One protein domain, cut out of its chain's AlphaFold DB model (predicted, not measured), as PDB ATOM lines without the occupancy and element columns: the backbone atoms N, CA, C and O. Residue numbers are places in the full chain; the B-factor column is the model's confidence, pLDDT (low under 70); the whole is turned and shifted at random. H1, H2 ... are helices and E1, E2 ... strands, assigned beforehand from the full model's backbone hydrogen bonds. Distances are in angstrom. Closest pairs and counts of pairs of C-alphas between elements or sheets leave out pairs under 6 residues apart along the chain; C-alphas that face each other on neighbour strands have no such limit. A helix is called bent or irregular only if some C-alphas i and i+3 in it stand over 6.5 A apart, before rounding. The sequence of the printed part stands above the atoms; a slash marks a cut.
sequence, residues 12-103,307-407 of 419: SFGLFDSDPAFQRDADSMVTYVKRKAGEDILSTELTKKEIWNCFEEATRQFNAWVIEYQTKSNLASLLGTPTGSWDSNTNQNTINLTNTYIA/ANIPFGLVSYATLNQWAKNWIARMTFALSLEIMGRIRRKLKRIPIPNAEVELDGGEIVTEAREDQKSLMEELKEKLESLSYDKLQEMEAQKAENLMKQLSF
ATOM      1  N   SER A  12      -6.042  33.551  -2.090       84.75
ATOM      2  CA  SER A  12      -5.444  34.882  -1.960       84.75
ATOM      3  C   SER A  12      -3.929  34.898  -2.151       84.75
ATOM      4  O   SER A  12      -3.423  35.813  -2.808       84.75
ATOM      5  N   PHE A  13      -3.212  33.915  -1.597       83.00
ATOM      6  CA  PHE A  13      -1.753  33.847  -1.673       83.00
ATOM      7  C   PHE A  13      -1.276  32.948  -2.816       83.00
ATOM      8  O   PHE A  13      -0.191  33.185  -3.348       83.00
ATOM      9  N   GLY A  14      -2.084  31.977  -3.241       84.44
ATOM     10  CA  GLY A  14      -1.761  31.083  -4.348       84.44
ATOM     11  C   GLY A  14      -0.623  30.110  -4.046       84.44
ATOM     12  O   GLY A  14       0.019  29.625  -4.975       84.44
ATOM     13  N   LEU A  15      -0.343  29.826  -2.767       82.38
ATOM     14  CA  LEU A  15       0.801  29.004  -2.348       82.38
ATOM     15  C   LEU A  15       0.631  27.529  -2.732       82.38
ATOM     16  O   LEU A  15       1.611  26.849  -3.031       82.38
ATOM     17  N   PHE A  16      -0.612  27.043  -2.718       84.88
ATOM     18  CA  PHE A  16      -0.966  25.645  -2.987       84.88
ATOM     19  C   PHE A  16      -1.828  25.477  -4.247       84.88
ATOM     20  O   PHE A  16      -2.285  24.374  -4.539       84.88
ATOM     21  N   ASP A  17      -2.038  26.548  -5.022       84.88
ATOM     22  CA  ASP A  17      -2.929  26.539  -6.191       84.88
ATOM     23  C   ASP A  17      -2.456  25.580  -7.291       84.88
ATOM     24  O   ASP A  17      -3.276  25.067  -8.051       84.88
ATOM     25  N   SER A  18      -1.149  25.320  -7.379       83.81
ATOM     26  CA  SER A  18      -0.557  24.394  -8.348       83.81
ATOM     27  C   SER A  18      -0.575  22.926  -7.903       83.81
ATOM     28  O   SER A  18      -0.334  22.056  -8.740       83.81
ATOM     29  N   ASP A  19      -0.870  22.623  -6.630       84.69
ATOM     30  CA  ASP A  19      -0.861  21.250  -6.103       84.69
ATOM     31  C   ASP A  19      -2.175  20.513  -6.462       84.69
ATOM     32  O   ASP A  19      -3.248  20.880  -5.965       84.69
ATOM     33  N   PRO A  20      -2.137  19.432  -7.270       87.25
ATOM     34  CA  PRO A  20      -3.337  18.699  -7.677       87.25
ATOM     35  C   PRO A  20      -4.107  18.082  -6.501       87.25
ATOM     36  O   PRO A  20      -5.333  17.947  -6.555       87.25
ATOM     37  N   ALA A  21      -3.405  17.685  -5.433       86.94
ATOM     38  CA  ALA A  21      -4.037  17.101  -4.256       86.94
ATOM     39  C   ALA A  21      -4.832  18.158  -3.478       86.94
ATOM     40  O   ALA A  21      -5.936  17.872  -3.014       86.94
ATOM     41  N   PHE A  22      -4.301  19.382  -3.393       89.44
ATOM     42  CA  PHE A  22      -4.987  20.516  -2.780       89.44
ATOM     43  C   PHE A  22      -6.228  20.905  -3.588       89.44
ATOM     44  O   PHE A  22      -7.306  21.047  -3.017       89.44
ATOM     45  N   GLN A  23      -6.119  20.980  -4.921       89.69
ATOM     46  CA  GLN A  23      -7.248  21.297  -5.806       89.69
ATOM     47  C   GLN A  23      -8.421  20.319  -5.639       89.69
ATOM     48  O   GLN A  23      -9.577  20.737  -5.560       89.69
ATOM     49  N   ARG A  24      -8.137  19.011  -5.564       88.38
ATOM     50  CA  ARG A  24      -9.168  17.978  -5.381       88.38
ATOM     51  C   ARG A  24      -9.849  18.086  -4.019       88.38
ATOM     52  O   ARG A  24     -11.073  17.964  -3.926       88.38
ATOM     53  N   ASP A  25      -9.062  18.290  -2.967       90.06
ATOM     54  CA  ASP A  25      -9.573  18.334  -1.599       90.06
ATOM     55  C   ASP A  25     -10.250  19.701  -1.301       90.06
ATOM     56  O   ASP A  25     -11.146  19.775  -0.464       90.06
ATOM     57  N   ALA A  26      -9.947  20.768  -2.052       90.25
ATOM     58  CA  ALA A  26     -10.583  22.082  -1.912       90.25
ATOM     59  C   ALA A  26     -12.086  22.079  -2.260       90.25
ATOM     60  O   ALA A  26     -12.892  22.695  -1.557       90.25
ATOM     61  N   ASP A  27     -12.501  21.373  -3.318       89.56
ATOM     62  CA  ASP A  27     -13.923  21.269  -3.689       89.56
ATOM     63  C   ASP A  27     -14.717  20.414  -2.679       89.56
ATOM     64  O   ASP A  27     -15.873  20.720  -2.356       89.56
ATOM     65  N   SER A  28     -14.099  19.364  -2.127       91.00
ATOM     66  CA  SER A  28     -14.723  18.550  -1.077       91.00
ATOM     67  C   SER A  28     -14.797  19.300   0.259       91.00
ATOM     68  O   SER A  28     -15.811  19.194   0.953       91.00
ATOM     69  N   MET A  29     -13.810  20.149   0.565       91.56
ATOM     70  CA  MET A  29     -13.812  21.029   1.737       91.56
ATOM     71  C   MET A  29     -14.990  22.006   1.728       91.56
ATOM     72  O   MET A  29     -15.640  22.198   2.753       91.56
ATOM     73  N   VAL A  30     -15.331  22.567   0.564       91.12
ATOM     74  CA  VAL A  30     -16.522  23.420   0.411       91.12
ATOM     75  C   VAL A  30     -17.785  22.663   0.808       91.12
ATOM     76  O   VAL A  30     -18.616  23.192   1.539       91.12
ATOM     77  N   THR A  31     -17.922  21.410   0.378       90.88
ATOM     78  CA  THR A  31     -19.088  20.593   0.739       90.88
ATOM     79  C   THR A  31     -19.093  20.252   2.230       90.88
ATOM     80  O   THR A  31     -20.145  20.306   2.862       90.88
ATOM     81  N   TYR A  32     -17.930  19.941   2.810       92.31
ATOM     82  CA  TYR A  32     -17.785  19.670   4.240       92.31
ATOM     83  C   TYR A  32     -18.187  20.877   5.102       92.31
ATOM     84  O   TYR A  32     -19.043  20.739   5.975       92.31
ATOM     85  N   VAL A  33     -17.638  22.063   4.818       92.25
ATOM     86  CA  VAL A  33     -17.931  23.298   5.565       92.25
ATOM     87  C   VAL A  33     -19.407  23.666   5.454       92.25
ATOM     88  O   VAL A  33     -20.059  23.879   6.472       92.25
ATOM     89  N   LYS A  34     -19.957  23.670   4.235       90.94
ATOM     90  CA  LYS A  34     -21.361  24.028   3.995       90.94
ATOM     91  C   LYS A  34     -22.332  23.083   4.702       90.94
ATOM     92  O   LYS A  34     -23.259  23.538   5.365       90.94
ATOM     93  N   ARG A  35     -22.097  21.766   4.632       90.56
ATOM     94  CA  ARG A  35     -22.931  20.780   5.340       90.56
ATOM     95  C   ARG A  35     -22.846  20.943   6.851       90.56
ATOM     96  O   ARG A  35     -23.874  20.923   7.518       90.56
ATOM     97  N   LYS A  36     -21.641  21.136   7.390       89.44
ATOM     98  CA  LYS A  36     -21.435  21.287   8.834       89.44
ATOM     99  C   LYS A  36     -22.009  22.604   9.376       89.44
ATOM    100  O   LYS A  36     -22.445  22.642  10.517       89.44
ATOM    101  N   ALA A  37     -22.067  23.645   8.546       86.25
ATOM    102  CA  ALA A  37     -22.717  24.917   8.857       86.25
ATOM    103  C   ALA A  37     -24.255  24.900   8.679       86.25
ATOM    104  O   ALA A  37     -24.898  25.921   8.914       86.25
ATOM    105  N   GLY A  38     -24.854  23.770   8.278       84.25
ATOM    106  CA  GLY A  38     -26.309  23.618   8.167       84.25
ATOM    107  C   GLY A  38     -26.920  24.059   6.831       84.25
ATOM    108  O   GLY A  38     -28.130  24.275   6.764       84.25
ATOM    109  N   GLU A  39     -26.122  24.156   5.756       87.69
ATOM    110  CA  GLU A  39     -26.598  24.605   4.434       87.69
ATOM    111  C   GLU A  39     -27.681  23.712   3.813       87.69
ATOM    112  O   GLU A  39     -28.416  24.155   2.936       87.69
ATOM    113  N   ASP A  40     -27.804  22.470   4.280       80.88
ATOM    114  CA  ASP A  40     -28.815  21.521   3.796       80.88
ATOM    115  C   ASP A  40     -30.255  21.987   4.092       80.88
ATOM    116  O   ASP A  40     -31.196  21.572   3.423       80.88
ATOM    117  N   ILE A  41     -30.426  22.883   5.074       80.81
ATOM    118  CA  ILE A  41     -31.730  23.433   5.477       80.81
ATOM    119  C   ILE A  41     -31.868  24.899   5.048       80.81
ATOM    120  O   ILE A  41     -32.905  25.290   4.514       80.81
ATOM    121  N   LEU A  42     -30.836  25.721   5.275       78.56
ATOM    122  CA  LEU A  42     -30.840  27.145   4.936       78.56
ATOM    123  C   LEU A  42     -29.500  27.555   4.325       78.56
ATOM    124  O   LEU A  42     -28.453  27.294   4.907       78.56
ATOM    125  N   SER A  43     -29.536  28.255   3.185       82.00
ATOM    126  CA  SER A  43     -28.326  28.704   2.488       82.00
ATOM    127  C   SER A  43     -27.391  29.489   3.410       82.00
ATOM    128  O   SER A  43     -27.805  30.472   4.024       82.00
ATOM    129  N   THR A  44     -26.115  29.104   3.456       80.56
ATOM    130  CA  THR A  44     -25.098  29.870   4.184       80.56
ATOM    131  C   THR A  44     -24.592  31.038   3.336       80.56
ATOM    132  O   THR A  44     -24.580  30.980   2.106       80.56
ATOM    133  N   GLU A  45     -24.175  32.115   4.001       83.62
ATOM    134  CA  GLU A  45     -23.686  33.354   3.373       83.62
ATOM    135  C   GLU A  45     -22.258  33.214   2.804       83.62
ATOM    136  O   GLU A  45     -21.758  34.133   2.158       83.62
ATOM    137  N   LEU A  46     -21.595  32.075   3.041       86.81
ATOM    138  CA  LEU A  46     -20.206  31.833   2.663       86.81
ATOM    139  C   LEU A  46     -20.060  31.542   1.167       86.81
ATOM    140  O   LEU A  46     -20.646  30.603   0.607       86.81
ATOM    141  N   THR A  47     -19.179  32.301   0.524       89.50
ATOM    142  CA  THR A  47     -18.775  32.051  -0.857       89.50
ATOM    143  C   THR A  47     -17.696  30.970  -0.927       89.50
ATOM    144  O   THR A  47     -16.913  30.757  -0.001       89.50
ATOM    145  N   LYS A  48     -17.599  30.283  -2.072       89.12
ATOM    146  CA  LYS A  48     -16.560  29.257  -2.278       89.12
ATOM    147  C   LYS A  48     -15.143  29.819  -2.140       89.12
ATOM    148  O   LYS A  48     -14.294  29.161  -1.557       89.12
ATOM    149  N   LYS A  49     -14.912  31.038  -2.646       89.94
ATOM    150  CA  LYS A  49     -13.607  31.711  -2.581       89.94
ATOM    151  C   LYS A  49     -13.179  31.993  -1.143       89.94
ATOM    152  O   LYS A  49     -12.016  31.811  -0.814       89.94
ATOM    153  N   GLU A  50     -14.112  32.387  -0.279       90.50
ATOM    154  CA  GLU A  50     -13.821  32.573   1.146       90.50
ATOM    155  C   GLU A  50     -13.433  31.250   1.811       90.50
ATOM    156  O   GLU A  50     -12.454  31.209   2.548       90.50
ATOM    157  N   ILE A  51     -14.127  30.152   1.493       92.12
ATOM    158  CA  ILE A  51     -13.787  28.826   2.033       92.12
ATOM    159  C   ILE A  51     -12.415  28.354   1.527       92.12
ATOM    160  O   ILE A  51     -11.626  27.825   2.307       92.12
ATOM    161  N   TRP A  52     -12.101  28.566   0.247       93.56
ATOM    162  CA  TRP A  52     -10.785  28.243  -0.313       93.56
ATOM    163  C   TRP A  52      -9.663  29.071   0.324       93.56
ATOM    164  O   TRP A  52      -8.611  28.516   0.636       93.56
ATOM    165  N   ASN A  53      -9.901  30.355   0.607       92.50
ATOM    166  CA  ASN A  53      -8.960  31.190   1.359       92.50
ATOM    167  C   ASN A  53      -8.744  30.673   2.787       92.50
ATOM    168  O   ASN A  53      -7.599  30.555   3.216       92.50
ATOM    169  N   CYS A  54      -9.809  30.300   3.506       93.12
ATOM    170  CA  CYS A  54      -9.679  29.697   4.838       93.12
ATOM    171  C   CYS A  54      -8.893  28.383   4.807       93.12
ATOM    172  O   CYS A  54      -8.161  28.078   5.746       93.12
ATOM    173  N   PHE A  55      -9.044  27.596   3.741       93.81
ATOM    174  CA  PHE A  55      -8.334  26.332   3.577       93.81
ATOM    175  C   PHE A  55      -6.835  26.542   3.314       93.81
ATOM    176  O   PHE A  55      -5.994  25.859   3.910       93.81
ATOM    177  N   GLU A  56      -6.489  27.525   2.478       92.19
ATOM    178  CA  GLU A  56      -5.103  27.958   2.275       92.19
ATOM    179  C   GLU A  56      -4.495  28.474   3.587       92.19
ATOM    180  O   GLU A  56      -3.395  28.068   3.969       92.19
ATOM    181  N   GLU A  57      -5.226  29.319   4.315       92.38
ATOM    182  CA  GLU A  57      -4.777  29.868   5.591       92.38
ATOM    183  C   GLU A  57      -4.545  28.771   6.641       92.38
ATOM    184  O   GLU A  57      -3.479  28.744   7.259       92.38
ATOM    185  N   ALA A  58      -5.482  27.832   6.803       93.25
ATOM    186  CA  ALA A  58      -5.340  26.701   7.721       93.25
ATOM    187  C   ALA A  58      -4.111  25.837   7.386       93.25
ATOM    188  O   ALA A  58      -3.355  25.449   8.279       93.25
ATOM    189  N   THR A  59      -3.875  25.575   6.097       91.75
ATOM    190  CA  THR A  59      -2.711  24.805   5.628       91.75
ATOM    191  C   THR A  59      -1.405  25.554   5.899       91.75
ATOM    192  O   THR A  59      -0.426  24.962   6.355       91.75
ATOM    193  N   ARG A  60      -1.390  26.878   5.701       90.38
ATOM    194  CA  ARG A  60      -0.234  27.730   6.012       90.38
ATOM    195  C   ARG A  60       0.073  27.757   7.508       90.38
ATOM    196  O   ARG A  60       1.242  27.689   7.883       90.38
ATOM    197  N   GLN A  61      -0.952  27.848   8.354       90.88
ATOM    198  CA  GLN A  61      -0.779  27.809   9.806       90.88
ATOM    199  C   GLN A  61      -0.221  26.454  10.254       90.88
ATOM    200  O   GLN A  61       0.760  26.427  10.990       90.88
ATOM    201  N   PHE A  62      -0.766  25.340   9.751       91.62
ATOM    202  CA  PHE A  62      -0.216  24.004  10.009       91.62
ATOM    203  C   PHE A  62       1.268  23.917   9.629       91.62
ATOM    204  O   PHE A  62       2.095  23.470  10.420       91.62
ATOM    205  N   ASN A  63       1.611  24.399   8.432       89.56
ATOM    206  CA  ASN A  63       2.983  24.422   7.942       89.56
ATOM    207  C   ASN A  63       3.919  25.231   8.856       89.56
ATOM    208  O   ASN A  63       5.017  24.775   9.156       89.56
ATOM    209  N   ALA A  64       3.483  26.403   9.330       89.00
ATOM    210  CA  ALA A  64       4.276  27.232  10.238       89.00
ATOM    211  C   ALA A  64       4.607  26.497  11.547       89.00
ATOM    212  O   ALA A  64       5.767  26.472  11.951       89.00
ATOM    213  N   TRP A  65       3.618  25.830  12.151       89.88
ATOM    214  CA  TRP A  65       3.825  25.031  13.359       89.88
ATOM    215  C   TRP A  65       4.770  23.850  13.120       89.88
ATOM    216  O   TRP A  65       5.694  23.631  13.898       89.88
ATOM    217  N   VAL A  66       4.590  23.102  12.029       88.50
ATOM    218  CA  VAL A  66       5.482  21.976  11.702       88.50
ATOM    219  C   VAL A  66       6.924  22.451  11.543       88.50
ATOM    220  O   VAL A  66       7.822  21.857  12.137       88.50
ATOM    221  N   ILE A  67       7.150  23.539  10.804       87.31
ATOM    222  CA  ILE A  67       8.487  24.106  10.604       87.31
ATOM    223  C   ILE A  67       9.083  24.587  11.927       87.31
ATOM    224  O   ILE A  67      10.258  24.339  12.180       87.31
ATOM    225  N   GLU A  68       8.303  25.242  12.788       87.50
ATOM    226  CA  GLU A  68       8.776  25.707  14.094       87.50
ATOM    227  C   GLU A  68       9.280  24.541  14.954       87.50
ATOM    228  O   GLU A  68      10.393  24.590  15.483       87.50
ATOM    229  N   TYR A  69       8.509  23.456  15.041       87.88
ATOM    230  CA  TYR A  69       8.884  22.284  15.830       87.88
ATOM    231  C   TYR A  69      10.027  21.483  15.199       87.88
ATOM    232  O   TYR A  69      10.952  21.079  15.905       87.88
ATOM    233  N   GLN A  70      10.025  21.307  13.876       86.38
ATOM    234  CA  GLN A  70      11.151  20.699  13.161       86.38
ATOM    235  C   GLN A  70      12.429  21.521  13.337       86.38
ATOM    236  O   GLN A  70      13.502  20.945  13.526       86.38
ATOM    237  N   THR A  71      12.318  22.850  13.330       85.75
ATOM    238  CA  THR A  71      13.430  23.754  13.615       85.75
ATOM    239  C   THR A  71      13.897  23.575  15.043       85.75
ATOM    240  O   THR A  71      15.078  23.334  15.246       85.75
ATOM    241  N   LYS A  72      13.000  23.601  16.033       86.50
ATOM    242  CA  LYS A  72      13.359  23.398  17.441       86.50
ATOM    243  C   LYS A  72      14.148  22.102  17.648       86.50
ATOM    244  O   LYS A  72      15.147  22.120  18.357       86.50
ATOM    245  N   SER A  73      13.737  21.010  17.005       85.38
ATOM    246  CA  SER A  73      14.395  19.710  17.160       85.38
ATOM    247  C   SER A  73      15.670  19.528  16.324       85.38
ATOM    248  O   SER A  73      16.525  18.744  16.715       85.38
ATOM    249  N   ASN A  74      15.831  20.234  15.200       84.44
ATOM    250  CA  ASN A  74      16.986  20.058  14.301       84.44
ATOM    251  C   ASN A  74      17.945  21.250  14.253       84.44
ATOM    252  O   ASN A  74      18.961  21.168  13.563       84.44
ATOM    253  N   LEU A  75      17.659  22.345  14.965       82.88
ATOM    254  CA  LEU A  75      18.419  23.593  14.872       82.88
ATOM    255  C   LEU A  75      19.916  23.351  15.052       82.88
ATOM    256  O   LEU A  75      20.698  23.794  14.222       82.88
ATOM    257  N   ALA A  76      20.305  22.588  16.075       80.50
ATOM    258  CA  ALA A  76      21.709  22.283  16.338       80.50
ATOM    259  C   ALA A  76      22.408  21.635  15.129       80.50
ATOM    260  O   ALA A  76      23.512  22.035  14.788       80.50
ATOM    261  N   SER A  77      21.749  20.705  14.432       81.56
ATOM    262  CA  SER A  77      22.318  20.023  13.258       81.56
ATOM    263  C   SER A  77      22.354  20.916  12.007       81.56
ATOM    264  O   SER A  77      23.204  20.746  11.131       81.56
ATOM    265  N   LEU A  78      21.434  21.883  11.916       78.81
ATOM    266  CA  LEU A  78      21.250  22.747  10.745       78.81
ATOM    267  C   LEU A  78      22.049  24.055  10.798       78.81
ATOM    268  O   LEU A  78      22.173  24.729   9.771       78.81
ATOM    269  N   LEU A  79      22.592  24.440  11.953       78.00
ATOM    270  CA  LEU A  79      23.375  25.669  12.073       78.00
ATOM    271  C   LEU A  79      24.630  25.617  11.187       78.00
ATOM    272  O   LEU A  79      25.456  24.708  11.255       78.00
ATOM    273  N   GLY A  80      24.779  26.629  10.335       70.38
ATOM    274  CA  GLY A  80      25.851  26.731   9.345       70.38
ATOM    275  C   GLY A  80      25.695  25.829   8.115       70.38
ATOM    276  O   GLY A  80      26.630  25.733   7.329       70.38
ATOM    277  N   THR A  81      24.535  25.191   7.917       75.00
ATOM    278  CA  THR A  81      24.171  24.617   6.606       75.00
ATOM    279  C   THR A  81      23.813  25.730   5.611       75.00
ATOM    280  O   THR A  81      23.487  26.839   6.043       75.00
ATOM    281  N   PRO A  82      23.870  25.502   4.286       71.56
ATOM    282  CA  PRO A  82      23.469  26.509   3.304       71.56
ATOM    283  C   PRO A  82      22.044  27.018   3.555       71.56
ATOM    284  O   PRO A  82      21.137  26.237   3.848       71.56
ATOM    285  N   THR A  83      21.830  28.328   3.434       71.88
ATOM    286  CA  THR A  83      20.495  28.920   3.596       71.88
ATOM    287  C   THR A  83      19.559  28.469   2.476       71.88
ATOM    288  O   THR A  83      20.003  28.196   1.357       71.88
ATOM    289  N   GLY A  84      18.250  28.444   2.744       65.06
ATOM    290  CA  GLY A  84      17.248  28.166   1.713       65.06
ATOM    291  C   GLY A  84      17.375  29.140   0.539       65.06
ATOM    292  O   GLY A  84      17.319  30.353   0.730       65.06
ATOM    293  N   SER A  85      17.578  28.619  -0.671       65.56
ATOM    294  CA  SER A  85      17.596  29.423  -1.896       65.56
ATOM    295  C   SER A  85      16.189  29.484  -2.485       65.56
ATOM    296  O   SER A  85      15.612  28.446  -2.810       65.56
ATOM    297  N   TRP A  86      15.637  30.690  -2.606       65.69
ATOM    298  CA  TRP A  86      14.324  30.939  -3.202       65.69
ATOM    299  C   TRP A  86      14.413  30.948  -4.731       65.69
ATOM    300  O   TRP A  86      15.162  31.747  -5.294       65.69
ATOM    301  N   ASP A  87      13.631  30.100  -5.404       67.50
ATOM    302  CA  ASP A  87      13.452  30.174  -6.855       67.50
ATOM    303  C   ASP A  87      12.297  31.129  -7.192       67.50
ATOM    304  O   ASP A  87      11.130  30.886  -6.869       67.50
ATOM    305  N   SER A  88      12.624  32.225  -7.879       67.69
ATOM    306  CA  SER A  88      11.666  33.256  -8.288       67.69
ATOM    307  C   SER A  88      10.647  32.785  -9.329       67.69
ATOM    308  O   SER A  88       9.649  33.469  -9.538       67.69
ATOM    309  N   ASN A  89      10.890  31.659 -10.006       67.94
ATOM    310  CA  ASN A  89      10.011  31.161 -11.067       67.94
ATOM    311  C   ASN A  89       8.924  30.230 -10.528       67.94
ATOM    312  O   ASN A  89       7.777  30.291 -10.966       67.94
ATOM    313  N   THR A  90       9.280  29.373  -9.571       64.00
ATOM    314  CA  THR A  90       8.355  28.417  -8.951       64.00
ATOM    315  C   THR A  90       7.742  28.940  -7.653       64.00
ATOM    316  O   THR A  90       6.778  28.351  -7.168       64.00
ATOM    317  N   ASN A  91       8.247  30.060  -7.114       63.12
ATOM    318  CA  ASN A  91       7.904  30.581  -5.785       63.12
ATOM    319  C   ASN A  91       8.059  29.514  -4.688       63.12
ATOM    320  O   ASN A  91       7.255  29.420  -3.758       63.12
ATOM    321  N   GLN A  92       9.078  28.668  -4.832       63.69
ATOM    322  CA  GLN A  92       9.396  27.590  -3.907       63.69
ATOM    323  C   GLN A  92      10.878  27.642  -3.541       63.69
ATOM    324  O   GLN A  92      11.716  28.172  -4.272       63.69
ATOM    325  N   ASN A  93      11.214  27.083  -2.380       66.25
ATOM    326  CA  ASN A  93      12.607  26.914  -1.993       66.25
ATOM    327  C   ASN A  93      13.230  25.783  -2.821       66.25
ATOM    328  O   ASN A  93      12.744  24.654  -2.791       66.25
ATOM    329  N   THR A  94      14.338  26.081  -3.497       65.00
ATOM    330  CA  THR A  94      15.151  25.122  -4.269       65.00
ATOM    331  C   THR A  94      15.693  24.006  -3.373       65.00
ATOM    332  O   THR A  94      15.815  22.860  -3.791       65.00
ATOM    333  N   ILE A  95      15.997  24.344  -2.115       67.00
ATOM    334  CA  ILE A  95      16.365  23.395  -1.063       67.00
ATOM    335  C   ILE A  95      15.252  23.426  -0.020       67.00
ATOM    336  O   ILE A  95      15.070  24.432   0.665       67.00
ATOM    337  N   ASN A  96      14.501  22.330   0.082       71.50
ATOM    338  CA  ASN A  96      13.411  22.174   1.036       71.50
ATOM    339  C   ASN A  96      13.632  20.896   1.857       71.50
ATOM    340  O   ASN A  96      13.413  19.792   1.360       71.50
ATOM    341  N   LEU A  97      14.072  21.056   3.109       77.31
ATOM    342  CA  LEU A  97      14.327  19.937   4.025       77.31
ATOM    343  C   LEU A  97      13.098  19.514   4.843       77.31
ATOM    344  O   LEU A  97      13.184  18.585   5.642       77.31
ATOM    345  N   THR A  98      11.941  20.147   4.643       77.12
ATOM    346  CA  THR A  98      10.743  19.937   5.473       77.12
ATOM    347  C   THR A  98      10.211  18.496   5.406       77.12
ATOM    348  O   THR A  98       9.671  17.981   6.385       77.12
ATOM    349  N   ASN A  99      10.407  17.817   4.270       76.38
ATOM    350  CA  ASN A  99       9.985  16.427   4.045       76.38
ATOM    351  C   ASN A  99      11.144  15.415   4.101       76.38
ATOM    352  O   ASN A  99      10.952  14.242   3.778       76.38
ATOM    353  N   THR A 100      12.348  15.843   4.478       78.25
ATOM    354  CA  THR A 100      13.531  14.975   4.524       78.25
ATOM    355  C   THR A 100      13.990  14.773   5.955       78.25
ATOM    356  O   THR A 100      14.032  15.715   6.741       78.25
ATOM    357  N   TYR A 101      14.376  13.544   6.286       79.06
ATOM    358  CA  TYR A 101      14.989  13.264   7.576       79.06
ATOM    359  C   TYR A 101      16.369  13.923   7.660       79.06
ATOM    360  O   TYR A 101      17.229  13.691   6.810       79.06
ATOM    361  N   ILE A 102      16.572  14.727   8.701       80.06
ATOM    362  CA  ILE A 102      17.858  15.345   9.008       80.06
ATOM    363  C   ILE A 102      18.570  14.424   9.991       80.06
ATOM    364  O   ILE A 102      18.122  14.241  11.122       80.06
ATOM    365  N   ALA A 103      19.677  13.827   9.556       78.38
ATOM    366  CA  ALA A 103      20.503  13.037  10.454       78.38
ATOM    367  C   ALA A 103      21.131  13.962  11.516       78.38
ATOM    368  O   ALA A 103      21.691  15.006  11.157       78.38
ATOM    369  N   ALA A 307      14.751  31.747  10.848       78.19
ATOM    370  CA  ALA A 307      14.164  32.345   9.652       78.19
ATOM    371  C   ALA A 307      14.964  32.094   8.361       78.19
ATOM    372  O   ALA A 307      14.403  32.243   7.280       78.19
ATOM    373  N   ASN A 308      16.251  31.731   8.445       74.81
ATOM    374  CA  ASN A 308      17.101  31.482   7.270       74.81
ATOM    375  C   ASN A 308      17.450  30.003   7.049       74.81
ATOM    376  O   ASN A 308      18.233  29.680   6.150       74.81
ATOM    377  N   ILE A 309      16.853  29.108   7.838       81.50
ATOM    378  CA  ILE A 309      16.980  27.663   7.655       81.50
ATOM    379  C   ILE A 309      16.188  27.238   6.407       81.50
ATOM    380  O   ILE A 309      15.091  27.749   6.179       81.50
ATOM    381  N   PRO A 310      16.709  26.300   5.598       79.00
ATOM    382  CA  PRO A 310      16.067  25.773   4.384       79.00
ATOM    383  C   PRO A 310      14.815  24.894   4.630       79.00
ATOM    384  O   PRO A 310      14.657  23.823   4.037       79.00
ATOM    385  N   PHE A 311      13.893  25.340   5.485       81.81
ATOM    386  CA  PHE A 311      12.550  24.775   5.585       81.81
ATOM    387  C   PHE A 311      11.603  25.531   4.655       81.81
ATOM    388  O   PHE A 311      11.463  26.751   4.727       81.81
ATOM    389  N   GLY A 312      10.985  24.804   3.727       78.88
ATOM    390  CA  GLY A 312       9.988  25.335   2.804       78.88
ATOM    391  C   GLY A 312       8.580  24.860   3.142       78.88
ATOM    392  O   GLY A 312       8.340  24.226   4.168       78.88
ATOM    393  N   LEU A 313       7.645  25.147   2.241       80.25
ATOM    394  CA  LEU A 313       6.264  24.675   2.330       80.25
ATOM    395  C   LEU A 313       6.217  23.136   2.358       80.25
ATOM    396  O   LEU A 313       6.850  22.481   1.525       80.25
ATOM    397  N   VAL A 314       5.448  22.561   3.288       81.75
ATOM    398  CA  VAL A 314       5.062  21.143   3.261       81.75
ATOM    399  C   VAL A 314       4.179  20.895   2.034       81.75
ATOM    400  O   VAL A 314       3.194  21.602   1.821       81.75
ATOM    401  N   SER A 315       4.496  19.867   1.242       81.88
ATOM    402  CA  SER A 315       3.626  19.439   0.139       81.88
ATOM    403  C   SER A 315       2.310  18.870   0.681       81.88
ATOM    404  O   SER A 315       2.312  17.972   1.527       81.88
ATOM    405  N   TYR A 316       1.171  19.360   0.180       85.31
ATOM    406  CA  TYR A 316      -0.145  18.920   0.650       85.31
ATOM    407  C   TYR A 316      -0.406  17.445   0.309       85.31
ATOM    408  O   TYR A 316      -1.032  16.712   1.082       85.31
ATOM    409  N   ALA A 317       0.130  16.975  -0.820       85.44
ATOM    410  CA  ALA A 317       0.047  15.580  -1.240       85.44
ATOM    411  C   ALA A 317       0.688  14.596  -0.241       85.44
ATOM    412  O   ALA A 317       0.199  13.474  -0.103       85.44
ATOM    413  N   THR A 318       1.741  15.006   0.475       85.31
ATOM    414  CA  THR A 318       2.462  14.140   1.427       85.31
ATOM    415  C   THR A 318       1.847  14.122   2.829       85.31
ATOM    416  O   THR A 318       2.326  13.399   3.701       85.31
ATOM    417  N   LEU A 319       0.791  14.904   3.076       86.69
ATOM    418  CA  LEU A 319       0.160  14.991   4.392       86.69
ATOM    419  C   LEU A 319      -0.623  13.722   4.751       86.69
ATOM    420  O   LEU A 319      -1.466  13.244   3.988       86.69
ATOM    421  N   ASN A 320      -0.405  13.239   5.974       88.38
ATOM    422  CA  ASN A 320      -1.178  12.146   6.557       88.38
ATOM    423  C   ASN A 320      -2.637  12.575   6.833       88.38
ATOM    424  O   ASN A 320      -2.933  13.752   7.044       88.38
ATOM    425  N   GLN A 321      -3.547  11.604   6.916       89.00
ATOM    426  CA  GLN A 321      -4.965  11.806   7.203       89.00
ATOM    427  C   GLN A 321      -5.205  12.551   8.522       89.00
ATOM    428  O   GLN A 321      -6.117  13.369   8.597       89.00
ATOM    429  N   TRP A 322      -4.380  12.318   9.548       89.94
ATOM    430  CA  TRP A 322      -4.447  13.082  10.799       89.94
ATOM    431  C   TRP A 322      -4.262  14.590  10.558       89.94
ATOM    432  O   TRP A 322      -5.107  15.381  10.975       89.94
ATOM    433  N   ALA A 323      -3.224  14.976   9.809       90.88
ATOM    434  CA  ALA A 323      -2.957  16.373   9.472       90.88
ATOM    435  C   ALA A 323      -4.083  16.962   8.609       90.88
ATOM    436  O   ALA A 323      -4.572  18.054   8.887       90.88
ATOM    437  N   LYS A 324      -4.570  16.208   7.615       91.12
ATOM    438  CA  LYS A 324      -5.711  16.629   6.785       91.12
ATOM    439  C   LYS A 324      -6.985  16.849   7.604       91.12
ATOM    440  O   LYS A 324      -7.696  17.822   7.371       91.12
ATOM    441  N   ASN A 325      -7.255  15.989   8.587       92.06
ATOM    442  CA  ASN A 325      -8.399  16.134   9.487       92.06
ATOM    443  C   ASN A 325      -8.266  17.380  10.373       92.06
ATOM    444  O   ASN A 325      -9.254  18.087  10.572       92.06
ATOM    445  N   TRP A 326      -7.064  17.671  10.879       94.19
ATOM    446  CA  TRP A 326      -6.805  18.898  11.636       94.19
ATOM    447  C   TRP A 326      -7.022  20.145  10.768       94.19
ATOM    448  O   TRP A 326      -7.785  21.029  11.151       94.19
ATOM    449  N   ILE A 327      -6.461  20.169   9.551       94.25
ATOM    450  CA  ILE A 327      -6.651  21.272   8.592       94.25
ATOM    451  C   ILE A 327      -8.139  21.461   8.276       94.25
ATOM    452  O   ILE A 327      -8.614  22.594   8.237       94.25
ATOM    453  N   ALA A 328      -8.906  20.380   8.106       93.44
ATOM    454  CA  ALA A 328     -10.347  20.455   7.867       93.44
ATOM    455  C   ALA A 328     -11.111  21.091   9.042       93.44
ATOM    456  O   ALA A 328     -11.993  21.927   8.838       93.44
ATOM    457  N   ARG A 329     -10.774  20.716  10.284       94.00
ATOM    458  CA  ARG A 329     -11.369  21.309  11.494       94.00
ATOM    459  C   ARG A 329     -11.007  22.787  11.625       94.00
ATOM    460  O   ARG A 329     -11.896  23.596  11.873       94.00
ATOM    461  N   MET A 330      -9.749  23.139  11.370       95.31
ATOM    462  CA  MET A 330      -9.287  24.524  11.432       95.31
ATOM    463  C   MET A 330      -9.914  25.391  10.331       95.31
ATOM    464  O   MET A 330     -10.364  26.503  10.591       95.31
ATOM    465  N   THR A 331     -10.045  24.854   9.116       94.69
ATOM    466  CA  THR A 331     -10.742  25.519   8.001       94.69
ATOM    467  C   THR A 331     -12.194  25.819   8.360       94.69
ATOM    468  O   THR A 331     -12.690  26.908   8.076       94.69
ATOM    469  N   PHE A 332     -12.874  24.875   9.020       94.38
ATOM    470  CA  PHE A 332     -14.235  25.086   9.503       94.38
ATOM    471  C   PHE A 332     -14.299  26.211  10.547       94.38
ATOM    472  O   PHE A 332     -15.096  27.133  10.382       94.38
ATOM    473  N   ALA A 333     -13.420  26.208  11.552       94.31
ATOM    474  CA  ALA A 333     -13.390  27.255  12.576       94.31
ATOM    475  C   ALA A 333     -13.084  28.654  11.991       94.31
ATOM    476  O   ALA A 333     -13.722  29.640  12.357       94.31
ATOM    477  N   LEU A 334     -12.174  28.757  11.014       93.81
ATOM    478  CA  LEU A 334     -11.915  30.008  10.280       93.81
ATOM    479  C   LEU A 334     -13.130  30.448   9.447       93.81
ATOM    480  O   LEU A 334     -13.486  31.628   9.423       93.81
ATOM    481  N   SER A 335     -13.815  29.507   8.791       92.81
ATOM    482  CA  SER A 335     -15.024  29.810   8.017       92.81
ATOM    483  C   SER A 335     -16.191  30.289   8.893       92.81
ATOM    484  O   SER A 335     -16.907  31.207   8.491       92.81
ATOM    485  N   LEU A 336     -16.342  29.749  10.111       91.25
ATOM    486  CA  LEU A 336     -17.324  30.226  11.089       91.25
ATOM    487  C   LEU A 336     -17.018  31.653  11.545       91.25
ATOM    488  O   LEU A 336     -17.937  32.462  11.663       91.25
ATOM    489  N   GLU A 337     -15.743  32.002  11.739       92.06
ATOM    490  CA  GLU A 337     -15.370  33.376  12.074       92.06
ATOM    491  C   GLU A 337     -15.764  34.353  10.957       92.06
ATOM    492  O   GLU A 337     -16.338  35.410  11.237       92.06
ATOM    493  N   ILE A 338     -15.490  34.013   9.693       91.06
ATOM    494  CA  ILE A 338     -15.902  34.842   8.551       91.06
ATOM    495  C   ILE A 338     -17.426  34.958   8.503       91.06
ATOM    496  O   ILE A 338     -17.944  36.069   8.403       91.06
ATOM    497  N   MET A 339     -18.146  33.846   8.649       88.88
ATOM    498  CA  MET A 339     -19.608  33.839   8.666       88.88
ATOM    499  C   MET A 339     -20.168  34.722   9.789       88.88
ATOM    500  O   MET A 339     -21.021  35.569   9.544       88.88
ATOM    501  N   GLY A 340     -19.649  34.604  11.012       89.00
ATOM    502  CA  GLY A 340     -20.063  35.445  12.134       89.00
ATOM    503  C   GLY A 340     -19.760  36.932  11.901       89.00
ATOM    504  O   GLY A 340     -20.569  37.800  12.237       89.00
ATOM    505  N   ARG A 341     -18.638  37.255  11.239       88.75
ATOM    506  CA  ARG A 341     -18.323  38.627  10.801       88.75
ATOM    507  C   ARG A 341     -19.296  39.139   9.730       88.75
ATOM    508  O   ARG A 341     -19.615  40.328   9.760       88.75
ATOM    509  N   ILE A 342     -19.767  38.293   8.810       87.75
ATOM    510  CA  ILE A 342     -20.781  38.661   7.804       87.75
ATOM    511  C   ILE A 342     -22.132  38.906   8.490       87.75
ATOM    512  O   ILE A 342     -22.696  39.991   8.346       87.75
ATOM    513  N   ARG A 343     -22.585  37.984   9.348       86.62
ATOM    514  CA  ARG A 343     -23.826  38.127  10.130       86.62
ATOM    515  C   ARG A 343     -23.837  39.361  11.022       86.62
ATOM    516  O   ARG A 343     -24.858  40.027  11.140       86.62
ATOM    517  N   ARG A 344     -22.688  39.747  11.585       84.31
ATOM    518  CA  ARG A 344     -22.554  41.002  12.346       84.31
ATOM    519  C   ARG A 344     -22.857  42.243  11.502       84.31
ATOM    520  O   ARG A 344     -23.389  43.212  12.036       84.31
ATOM    521  N   LYS A 345     -22.530  42.231  10.206       83.38
ATOM    522  CA  LYS A 345     -22.868  43.327   9.281       83.38
ATOM    523  C   LYS A 345     -24.352  43.326   8.905       83.38
ATOM    524  O   LYS A 345     -24.898  44.390   8.642       83.38
ATOM    525  N   LEU A 346     -24.999  42.160   8.917       75.50
ATOM    526  CA  LEU A 346     -26.410  41.951   8.568       75.50
ATOM    527  C   LEU A 346     -27.299  41.707   9.802       75.50
ATOM    528  O   LEU A 346     -28.322  41.038   9.705       75.50
ATOM    529  N   LYS A 347     -26.916  42.243  10.971       72.62
ATOM    530  CA  LYS A 347     -27.491  41.870  12.276       72.62
ATOM    531  C   LYS A 347     -29.023  41.954  12.340       72.62
ATOM    532  O   LYS A 347     -29.642  41.150  13.029       72.62
ATOM    533  N   ARG A 348     -29.625  42.928  11.652       71.94
ATOM    534  CA  ARG A 348     -31.082  43.098  11.577       71.94
ATOM    535  C   ARG A 348     -31.522  43.112  10.124       71.94
ATOM    536  O   ARG A 348     -31.201  44.052   9.397       71.94
ATOM    537  N   ILE A 349     -32.274  42.091   9.726       74.56
ATOM    538  CA  ILE A 349     -32.970  42.072   8.439       74.56
ATOM    539  C   ILE A 349     -34.428  42.463   8.717       74.56
ATOM    540  O   ILE A 349     -35.137  41.697   9.376       74.56
ATOM    541  N   PRO A 350     -34.893  43.643   8.265       69.38
ATOM    542  CA  PRO A 350     -36.286  44.023   8.440       69.38
ATOM    543  C   PRO A 350     -37.162  43.162   7.523       69.38
ATOM    544  O   PRO A 350     -37.046  43.241   6.299       69.38
ATOM    545  N   ILE A 351     -38.047  42.350   8.106       73.00
ATOM    546  CA  ILE A 351     -39.144  41.694   7.385       73.00
ATOM    547  C   ILE A 351     -40.475  42.362   7.767       73.00
ATOM    548  O   ILE A 351     -40.596  42.936   8.850       73.00
ATOM    549  N   PRO A 352     -41.498  42.347   6.893       59.34
ATOM    550  CA  PRO A 352     -42.794  42.931   7.222       59.34
ATOM    551  C   PRO A 352     -43.376  42.262   8.481       59.34
ATOM    552  O   PRO A 352     -43.590  41.053   8.488       59.34
ATOM    553  N   ASN A 353     -43.640  43.049   9.530       60.47
ATOM    554  CA  ASN A 353     -44.218  42.634  10.821       60.47
ATOM    555  C   ASN A 353     -43.365  41.713  11.725       60.47
ATOM    556  O   ASN A 353     -43.888  41.227  12.727       60.47
ATOM    557  N   ALA A 354     -42.077  41.491  11.436       69.12
ATOM    558  CA  ALA A 354     -41.163  40.765  12.326       69.12
ATOM    559  C   ALA A 354     -39.702  41.241  12.160       69.12
ATOM    560  O   ALA A 354     -39.339  41.852  11.158       69.12
ATOM    561  N   GLU A 355     -38.842  40.962  13.137       66.38
ATOM    562  CA  GLU A 355     -37.393  41.173  13.017       66.38
ATOM    563  C   GLU A 355     -36.697  39.809  13.074       66.38
ATOM    564  O   GLU A 355     -36.925  39.037  14.005       66.38
ATOM    565  N   VAL A 356     -35.861  39.499  12.076       72.94
ATOM    566  CA  VAL A 356     -34.917  38.374  12.158       72.94
ATOM    567  C   VAL A 356     -33.602  38.937  12.679       72.94
ATOM    568  O   VAL A 356     -32.939  39.712  11.984       72.94
ATOM    569  N   GLU A 357     -33.245  38.573  13.909       74.38
ATOM    570  CA  GLU A 357     -31.934  38.874  14.483       74.38
ATOM    571  C   GLU A 357     -30.968  37.731  14.155       74.38
ATOM    572  O   GLU A 357     -31.226  36.568  14.469       74.38
ATOM    573  N   LEU A 358     -29.862  38.058  13.482       75.38
ATOM    574  CA  LEU A 358     -28.796  37.103  13.188       75.38
ATOM    575  C   LEU A 358     -27.727  37.182  14.275       75.38
ATOM    576  O   LEU A 358     -27.098  38.227  14.475       75.38
ATOM    577  N   ASP A 359     -27.471  36.057  14.936       79.38
ATOM    578  CA  ASP A 359     -26.430  35.977  15.950       79.38
ATOM    579  C   ASP A 359     -25.041  35.787  15.324       79.38
ATOM    580  O   ASP A 359     -24.553  34.683  15.096       79.38
ATOM    581  N   GLY A 360     -24.400  36.906  14.985       82.31
ATOM    582  CA  GLY A 360     -22.987  36.941  14.589       82.31
ATOM    583  C   GLY A 360     -22.024  37.211  15.751       82.31
ATOM    584  O   GLY A 360     -20.818  37.340  15.532       82.31
ATOM    585  N   GLY A 361     -22.529  37.406  16.971       86.88
ATOM    586  CA  GLY A 361     -21.708  37.689  18.147       86.88
ATOM    587  C   GLY A 361     -21.136  36.403  18.722       86.88
ATOM    588  O   GLY A 361     -19.913  36.255  18.775       86.88
ATOM    589  N   GLU A 362     -22.033  35.480  19.062       87.50
ATOM    590  CA  GLU A 362     -21.717  34.219  19.735       87.50
ATOM    591  C   GLU A 362     -20.922  33.273  18.824       87.50
ATOM    592  O   GLU A 362     -19.927  32.682  19.243       87.50
ATOM    593  N   ILE A 363     -21.247  33.246  17.527       87.56
ATOM    594  CA  ILE A 363     -20.530  32.422  16.535       87.56
ATOM    595  C   ILE A 363     -19.056  32.827  16.413       87.56
ATOM    596  O   ILE A 363     -18.184  31.982  16.227       87.56
ATOM    597  N   VAL A 364     -18.736  34.123  16.519       91.12
ATOM    598  CA  VAL A 364     -17.333  34.573  16.458       91.12
ATOM    599  C   VAL A 364     -16.579  34.190  17.728       91.12
ATOM    600  O   VAL A 364     -15.377  33.931  17.660       91.12
ATOM    601  N   THR A 365     -17.246  34.176  18.883       92.12
ATOM    602  CA  THR A 365     -16.624  33.726  20.132       92.12
ATOM    603  C   THR A 365     -16.373  32.222  20.120       92.12
ATOM    604  O   THR A 365     -15.237  31.832  20.375       92.12
ATOM    605  N   GLU A 366     -17.356  31.417  19.708       91.12
ATOM    606  CA  GLU A 366     -17.227  29.961  19.548       91.12
ATOM    607  C   GLU A 366     -16.117  29.615  18.546       91.12
ATOM    608  O   GLU A 366     -15.194  28.871  18.862       91.12
ATOM    609  N   ALA A 367     -16.107  30.262  17.373       92.44
ATOM    610  CA  ALA A 367     -15.077  30.043  16.359       92.44
ATOM    611  C   ALA A 367     -13.656  30.318  16.880       92.44
ATOM    612  O   ALA A 367     -12.720  29.592  16.551       92.44
ATOM    613  N   ARG A 368     -13.466  31.363  17.694       93.00
ATOM    614  CA  ARG A 368     -12.153  31.692  18.278       93.00
ATOM    615  C   ARG A 368     -11.743  30.727  19.382       93.00
ATOM    616  O   ARG A 368     -10.546  30.527  19.582       93.00
ATOM    617  N   GLU A 369     -12.703  30.185  20.119       95.56
ATOM    618  CA  GLU A 369     -12.459  29.159  21.128       95.56
ATOM    619  C   GLU A 369     -12.036  27.844  20.466       95.56
ATOM    620  O   GLU A 369     -10.970  27.321  20.794       95.56
ATOM    621  N   ASP A 370     -12.761  27.409  19.434       92.62
ATOM    622  CA  ASP A 370     -12.415  26.245  18.613       92.62
ATOM    623  C   ASP A 370     -11.025  26.386  17.976       92.62
ATOM    624  O   ASP A 370     -10.212  25.463  18.039       92.62
ATOM    625  N   GLN A 371     -10.708  27.555  17.402       92.94
ATOM    626  CA  GLN A 371      -9.378  27.828  16.844       92.94
ATOM    627  C   GLN A 371      -8.275  27.667  17.902       92.94
ATOM    628  O   GLN A 371      -7.241  27.056  17.630       92.94
ATOM    629  N   LYS A 372      -8.476  28.200  19.114       94.81
ATOM    630  CA  LYS A 372      -7.500  28.080  20.208       94.81
ATOM    631  C   LYS A 372      -7.346  26.641  20.677       94.81
ATOM    632  O   LYS A 372      -6.213  26.189  20.812       94.81
ATOM    633  N   SER A 373      -8.455  25.929  20.864       95.38
ATOM    634  CA  SER A 373      -8.448  24.525  21.274       95.38
ATOM    635  C   SER A 373      -7.690  23.653  20.268       95.38
ATOM    636  O   SER A 373      -6.817  22.879  20.655       95.38
ATOM    637  N   LEU A 374      -7.928  23.846  18.967       93.69
ATOM    638  CA  LEU A 374      -7.220  23.116  17.911       93.69
ATOM    639  C   LEU A 374      -5.723  23.440  17.861       93.69
ATOM    640  O   LEU A 374      -4.917  22.552  17.572       93.69
ATOM    641  N   MET A 375      -5.340  24.694  18.117       92.31
ATOM    642  CA  MET A 375      -3.930  25.084  18.204       92.31
ATOM    643  C   MET A 375      -3.245  24.462  19.422       92.31
ATOM    644  O   MET A 375      -2.114  23.998  19.307       92.31
ATOM    645  N   GLU A 376      -3.919  24.420  20.569       93.88
ATOM    646  CA  GLU A 376      -3.395  23.801  21.787       93.88
ATOM    647  C   GLU A 376      -3.248  22.281  21.638       93.88
ATOM    648  O   GLU A 376      -2.180  21.747  21.936       93.88
ATOM    649  N   GLU A 377      -4.248  21.601  21.060       92.44
ATOM    650  CA  GLU A 377      -4.171  20.171  20.730       92.44
ATOM    651  C   GLU A 377      -2.972  19.885  19.814       92.44
ATOM    652  O   GLU A 377      -2.192  18.962  20.064       92.44
ATOM    653  N   LEU A 378      -2.783  20.688  18.759       90.25
ATOM    654  CA  LEU A 378      -1.652  20.518  17.846       90.25
ATOM    655  C   LEU A 378      -0.319  20.727  18.566       90.25
ATOM    656  O   LEU A 378       0.605  19.935  18.382       90.25
ATOM    657  N   LYS A 379      -0.227  21.770  19.395       91.00
ATOM    658  CA  LYS A 379       0.968  22.103  20.169       91.00
ATOM    659  C   LYS A 379       1.381  20.950  21.084       91.00
ATOM    660  O   LYS A 379       2.540  20.542  21.060       91.00
ATOM    661  N   GLU A 380       0.437  20.393  21.840       91.25
ATOM    662  CA  GLU A 380       0.678  19.262  22.741       91.25
ATOM    663  C   GLU A 380       1.154  18.022  21.967       91.25
ATOM    664  O   GLU A 380       2.148  17.381  22.330       91.25
ATOM    665  N   LYS A 381       0.495  17.705  20.843       88.50
ATOM    666  CA  LYS A 381       0.899  16.583  19.982       88.50
ATOM    667  C   LYS A 381       2.297  16.781  19.402       88.50
ATOM    668  O   LYS A 381       3.099  15.857  19.470       88.50
ATOM    669  N   LEU A 382       2.621  17.959  18.874       87.00
ATOM    670  CA  LEU A 382       3.949  18.231  18.318       87.00
ATOM    671  C   LEU A 382       5.043  18.252  19.393       87.00
ATOM    672  O   LEU A 382       6.141  17.761  19.151       87.00
ATOM    673  N   GLU A 383       4.749  18.749  20.594       88.00
ATOM    674  CA  GLU A 383       5.708  18.762  21.698       88.00
ATOM    675  C   GLU A 383       6.033  17.349  22.194       88.00
ATOM    676  O   GLU A 383       7.210  17.015  22.355       88.00
ATOM    677  N   SER A 384       5.022  16.487  22.338       86.12
ATOM    678  CA  SER A 384       5.232  15.071  22.681       86.12
ATOM    679  C   SER A 384       6.013  14.281  21.621       86.12
ATOM    680  O   SER A 384       6.643  13.280  21.950       86.12
ATOM    681  N   LEU A 385       6.014  14.742  20.367       82.75
ATOM    682  CA  LEU A 385       6.731  14.127  19.246       82.75
ATOM    683  C   LEU A 385       8.086  14.788  18.944       82.75
ATOM    684  O   LEU A 385       8.753  14.402  17.984       82.75
ATOM    685  N   SER A 386       8.505  15.781  19.733       84.88
ATOM    686  CA  SER A 386       9.824  16.404  19.580       84.88
ATOM    687  C   SER A 386      10.950  15.397  19.848       84.88
ATOM    688  O   SER A 386      10.797  14.494  20.673       84.88
ATOM    689  N   TYR A 387      12.095  15.537  19.167       79.31
ATOM    690  CA  TYR A 387      13.177  14.546  19.277       79.31
ATOM    691  C   TYR A 387      13.707  14.378  20.704       79.31
ATOM    692  O   TYR A 387      13.945  13.246  21.114       79.31
ATOM    693  N   ASP A 388      13.803  15.457  21.484       79.88
ATOM    694  CA  ASP A 388      14.228  15.387  22.887       79.88
ATOM    695  C   ASP A 388      13.278  14.516  23.719       79.88
ATOM    696  O   ASP A 388      13.708  13.678  24.512       79.88
ATOM    697  N   LYS A 389      11.965  14.673  23.502       84.44
ATOM    698  CA  LYS A 389      10.942  13.887  24.199       84.44
ATOM    699  C   LYS A 389      10.910  12.439  23.734       84.44
ATOM    700  O   LYS A 389      10.753  11.548  24.564       84.44
ATOM    701  N   LEU A 390      11.118  12.188  22.443       84.81
ATOM    702  CA  LEU A 390      11.242  10.829  21.920       84.81
ATOM    703  C   LEU A 390      12.471  10.115  22.498       84.81
ATOM    704  O   LEU A 390      12.343   8.976  22.941       84.81
ATOM    705  N   GLN A 391      13.624  10.785  22.583       83.75
ATOM    706  CA  GLN A 391      14.830  10.227  23.208       83.75
ATOM    707  C   GLN A 391      14.626   9.943  24.701       83.75
ATOM    708  O   GLN A 391      15.011   8.878  25.183       83.75
ATOM    709  N   GLU A 392      13.976  10.853  25.433       88.44
ATOM    710  CA  GLU A 392      13.620  10.650  26.842       88.44
ATOM    711  C   GLU A 392      12.704   9.426  27.015       88.44
ATOM    712  O   GLU A 392      12.950   8.567  27.867       88.44
ATOM    713  N   MET A 393      11.677   9.297  26.170       86.94
ATOM    714  CA  MET A 393      10.768   8.149  26.178       86.94
ATOM    715  C   MET A 393      11.475   6.835  25.829       86.94
ATOM    716  O   MET A 393      11.201   5.806  26.451       86.94
ATOM    717  N   GLU A 394      12.377   6.838  24.848       87.12
ATOM    718  CA  GLU A 394      13.155   5.657  24.468       87.12
ATOM    719  C   GLU A 394      14.117   5.223  25.576       87.12
ATOM    720  O   GLU A 394      14.182   4.030  25.885       87.12
ATOM    721  N   ALA A 395      14.792   6.169  26.237       90.00
ATOM    722  CA  ALA A 395      15.646   5.892  27.389       90.00
ATOM    723  C   ALA A 395      14.843   5.263  28.540       90.00
ATOM    724  O   ALA A 395      15.204   4.197  29.044       90.00
ATOM    725  N   GLN A 396      13.692   5.845  28.889       92.75
ATOM    726  CA  GLN A 396      12.794   5.285  29.903       92.75
ATOM    727  C   GLN A 396      12.284   3.888  29.518       92.75
ATOM    728  O   GLN A 396      12.198   2.990  30.358       92.75
ATOM    729  N   LYS A 397      11.958   3.668  28.238       89.19
ATOM    730  CA  LYS A 397      11.537   2.356  27.733       89.19
ATOM    731  C   LYS A 397      12.661   1.327  27.847       89.19
ATOM    732  O   LYS A 397      12.386   0.202  28.260       89.19
ATOM    733  N   ALA A 398      13.900   1.698  27.531       88.62
ATOM    734  CA  ALA A 398      15.064   0.830  27.675       88.62
ATOM    735  C   ALA A 398      15.324   0.466  29.145       88.62
ATOM    736  O   ALA A 398      15.514  -0.708  29.457       88.62
ATOM    737  N   GLU A 399      15.248   1.429  30.067       91.81
ATOM    738  CA  GLU A 399      15.365   1.165  31.506       91.81
ATOM    739  C   GLU A 399      14.273   0.221  32.014       91.81
ATOM    740  O   GLU A 399      14.544  -0.718  32.765       91.81
ATOM    741  N   ASN A 400      13.028   0.442  31.594       91.06
ATOM    742  CA  ASN A 400      11.911  -0.418  31.967       91.06
ATOM    743  C   ASN A 400      12.053  -1.822  31.373       91.06
ATOM    744  O   ASN A 400      11.737  -2.800  32.048       91.06
ATOM    745  N   LEU A 401      12.588  -1.943  30.158       88.94
ATOM    746  CA  LEU A 401      12.897  -3.229  29.541       88.94
ATOM    747  C   LEU A 401      14.023  -3.944  30.300       88.94
ATOM    748  O   LEU A 401      13.902  -5.133  30.570       88.94
ATOM    749  N   MET A 402      15.068  -3.237  30.736       83.62
ATOM    750  CA  MET A 402      16.122  -3.806  31.586       83.62
ATOM    751  C   MET A 402      15.577  -4.275  32.941       83.62
ATOM    752  O   MET A 402      15.930  -5.359  33.406       83.62
ATOM    753  N   LYS A 403      14.655  -3.517  33.550       88.12
ATOM    754  CA  LYS A 403      13.928  -3.955  34.753       88.12
ATOM    755  C   LYS A 403      13.106  -5.213  34.471       88.12
ATOM    756  O   LYS A 403      13.168  -6.154  35.255       88.12
ATOM    757  N   GLN A 404      12.400  -5.286  33.345       84.88
ATOM    758  CA  GLN A 404      11.667  -6.493  32.939       84.88
ATOM    759  C   GLN A 404      12.598  -7.694  32.720       84.88
ATOM    760  O   GLN A 404      12.315  -8.778  33.223       84.88
ATOM    761  N   LEU A 405      13.735  -7.498  32.047       80.81
ATOM    762  CA  LEU A 405      14.749  -8.535  31.848       80.81
ATOM    763  C   LEU A 405      15.356  -9.017  33.170       80.81
ATOM    764  O   LEU A 405      15.696 -10.189  33.275       80.81
ATOM    765  N   SER A 406      15.450  -8.158  34.190       79.50
ATOM    766  CA  SER A 406      15.927  -8.562  35.521       79.50
ATOM    767  C   SER A 406      14.979  -9.521  36.254       79.50
ATOM    768  O   SER A 406      15.429 -10.290  37.100       79.50
ATOM    769  N   PHE A 407      13.686  -9.526  35.906       82.31
ATOM    770  CA  PHE A 407      12.722 -10.510  36.410       82.31
ATOM    771  C   PHE A 407      12.745 -11.826  35.623       82.31
ATOM    772  O   PHE A 407      12.136 -12.807  36.053       82.31
TER     773      PHE A 407
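What this domain is: This is residues 12 to 103 and 307 to 407 of the 419 residues of an uncharacterized protein of Spirochaetes bacterium (UniProt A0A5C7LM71). Two long helices, H3 and H4, run side by side in opposite ways, with the thin strand hairpin E1-E2 at one tip; H2 crosses H3, H1 packs on H2 and H3, and at the far end residues 394 to 407 stick out as an arm. The 193 printed residues, with five named helices and two named strands in the order H1 H2 H3 E1 E2 H4 H5, are mostly helix, and E1-E2 is an antiparallel sheet. The whole is loose, radius of gyration of the C-alphas 21.8 A, spanning 80 by 55 by 26 A.

How they stand to each other: E1, residues 348 to 351, and E2, residues 354 to 357, form a hairpin, with N 349 and O 356 3.3 A apart, within hydrogen-bond range. H3, residues 321 to 345, touches H4, residues 362 to 384, opposite ways at a shallow tilt of 23 degrees; closest are the C-alphas of Glu 337 and Val 364, 5.0 A. H2, residues 48 to 78, touches H3 with residues 50 to 62 alone, at a steep tilt of 48 degrees, closest C-alphas Phe 55 and Thr 331, 5.1 A. H1, residues 20 to 36, touches H3 with residues 29 to 33 alone, closest C-alphas Val 33 and Phe 332, 5.7 A. H5, residues 387 to 406, is close to but not clearly touching H2. In H4 and H5 every O i to N i+4 pair is within hydrogen-bond range; in H1 11 of 13, in H2 25 of 27, in H3 20 of 21.

Where its parts are: H1 begins at C-alpha 20 (-3.337, 18.699, -7.677) and H5 ends at C-alpha 406 (15.927, -8.562, 35.521). H2 is 40.5 A long and irregular, C-alphas 73 and 76 being 7.8 A apart; H3 is 36.3 A, H4 33.2 A.

The domain as a whole: Residues 104 to 306 are not printed; C-alphas 103 and 307 are 20.3 A apart. The link H1 to H2 is long. Residues 84 to 95, 350 and 352 to 355 have pLDDT under 70.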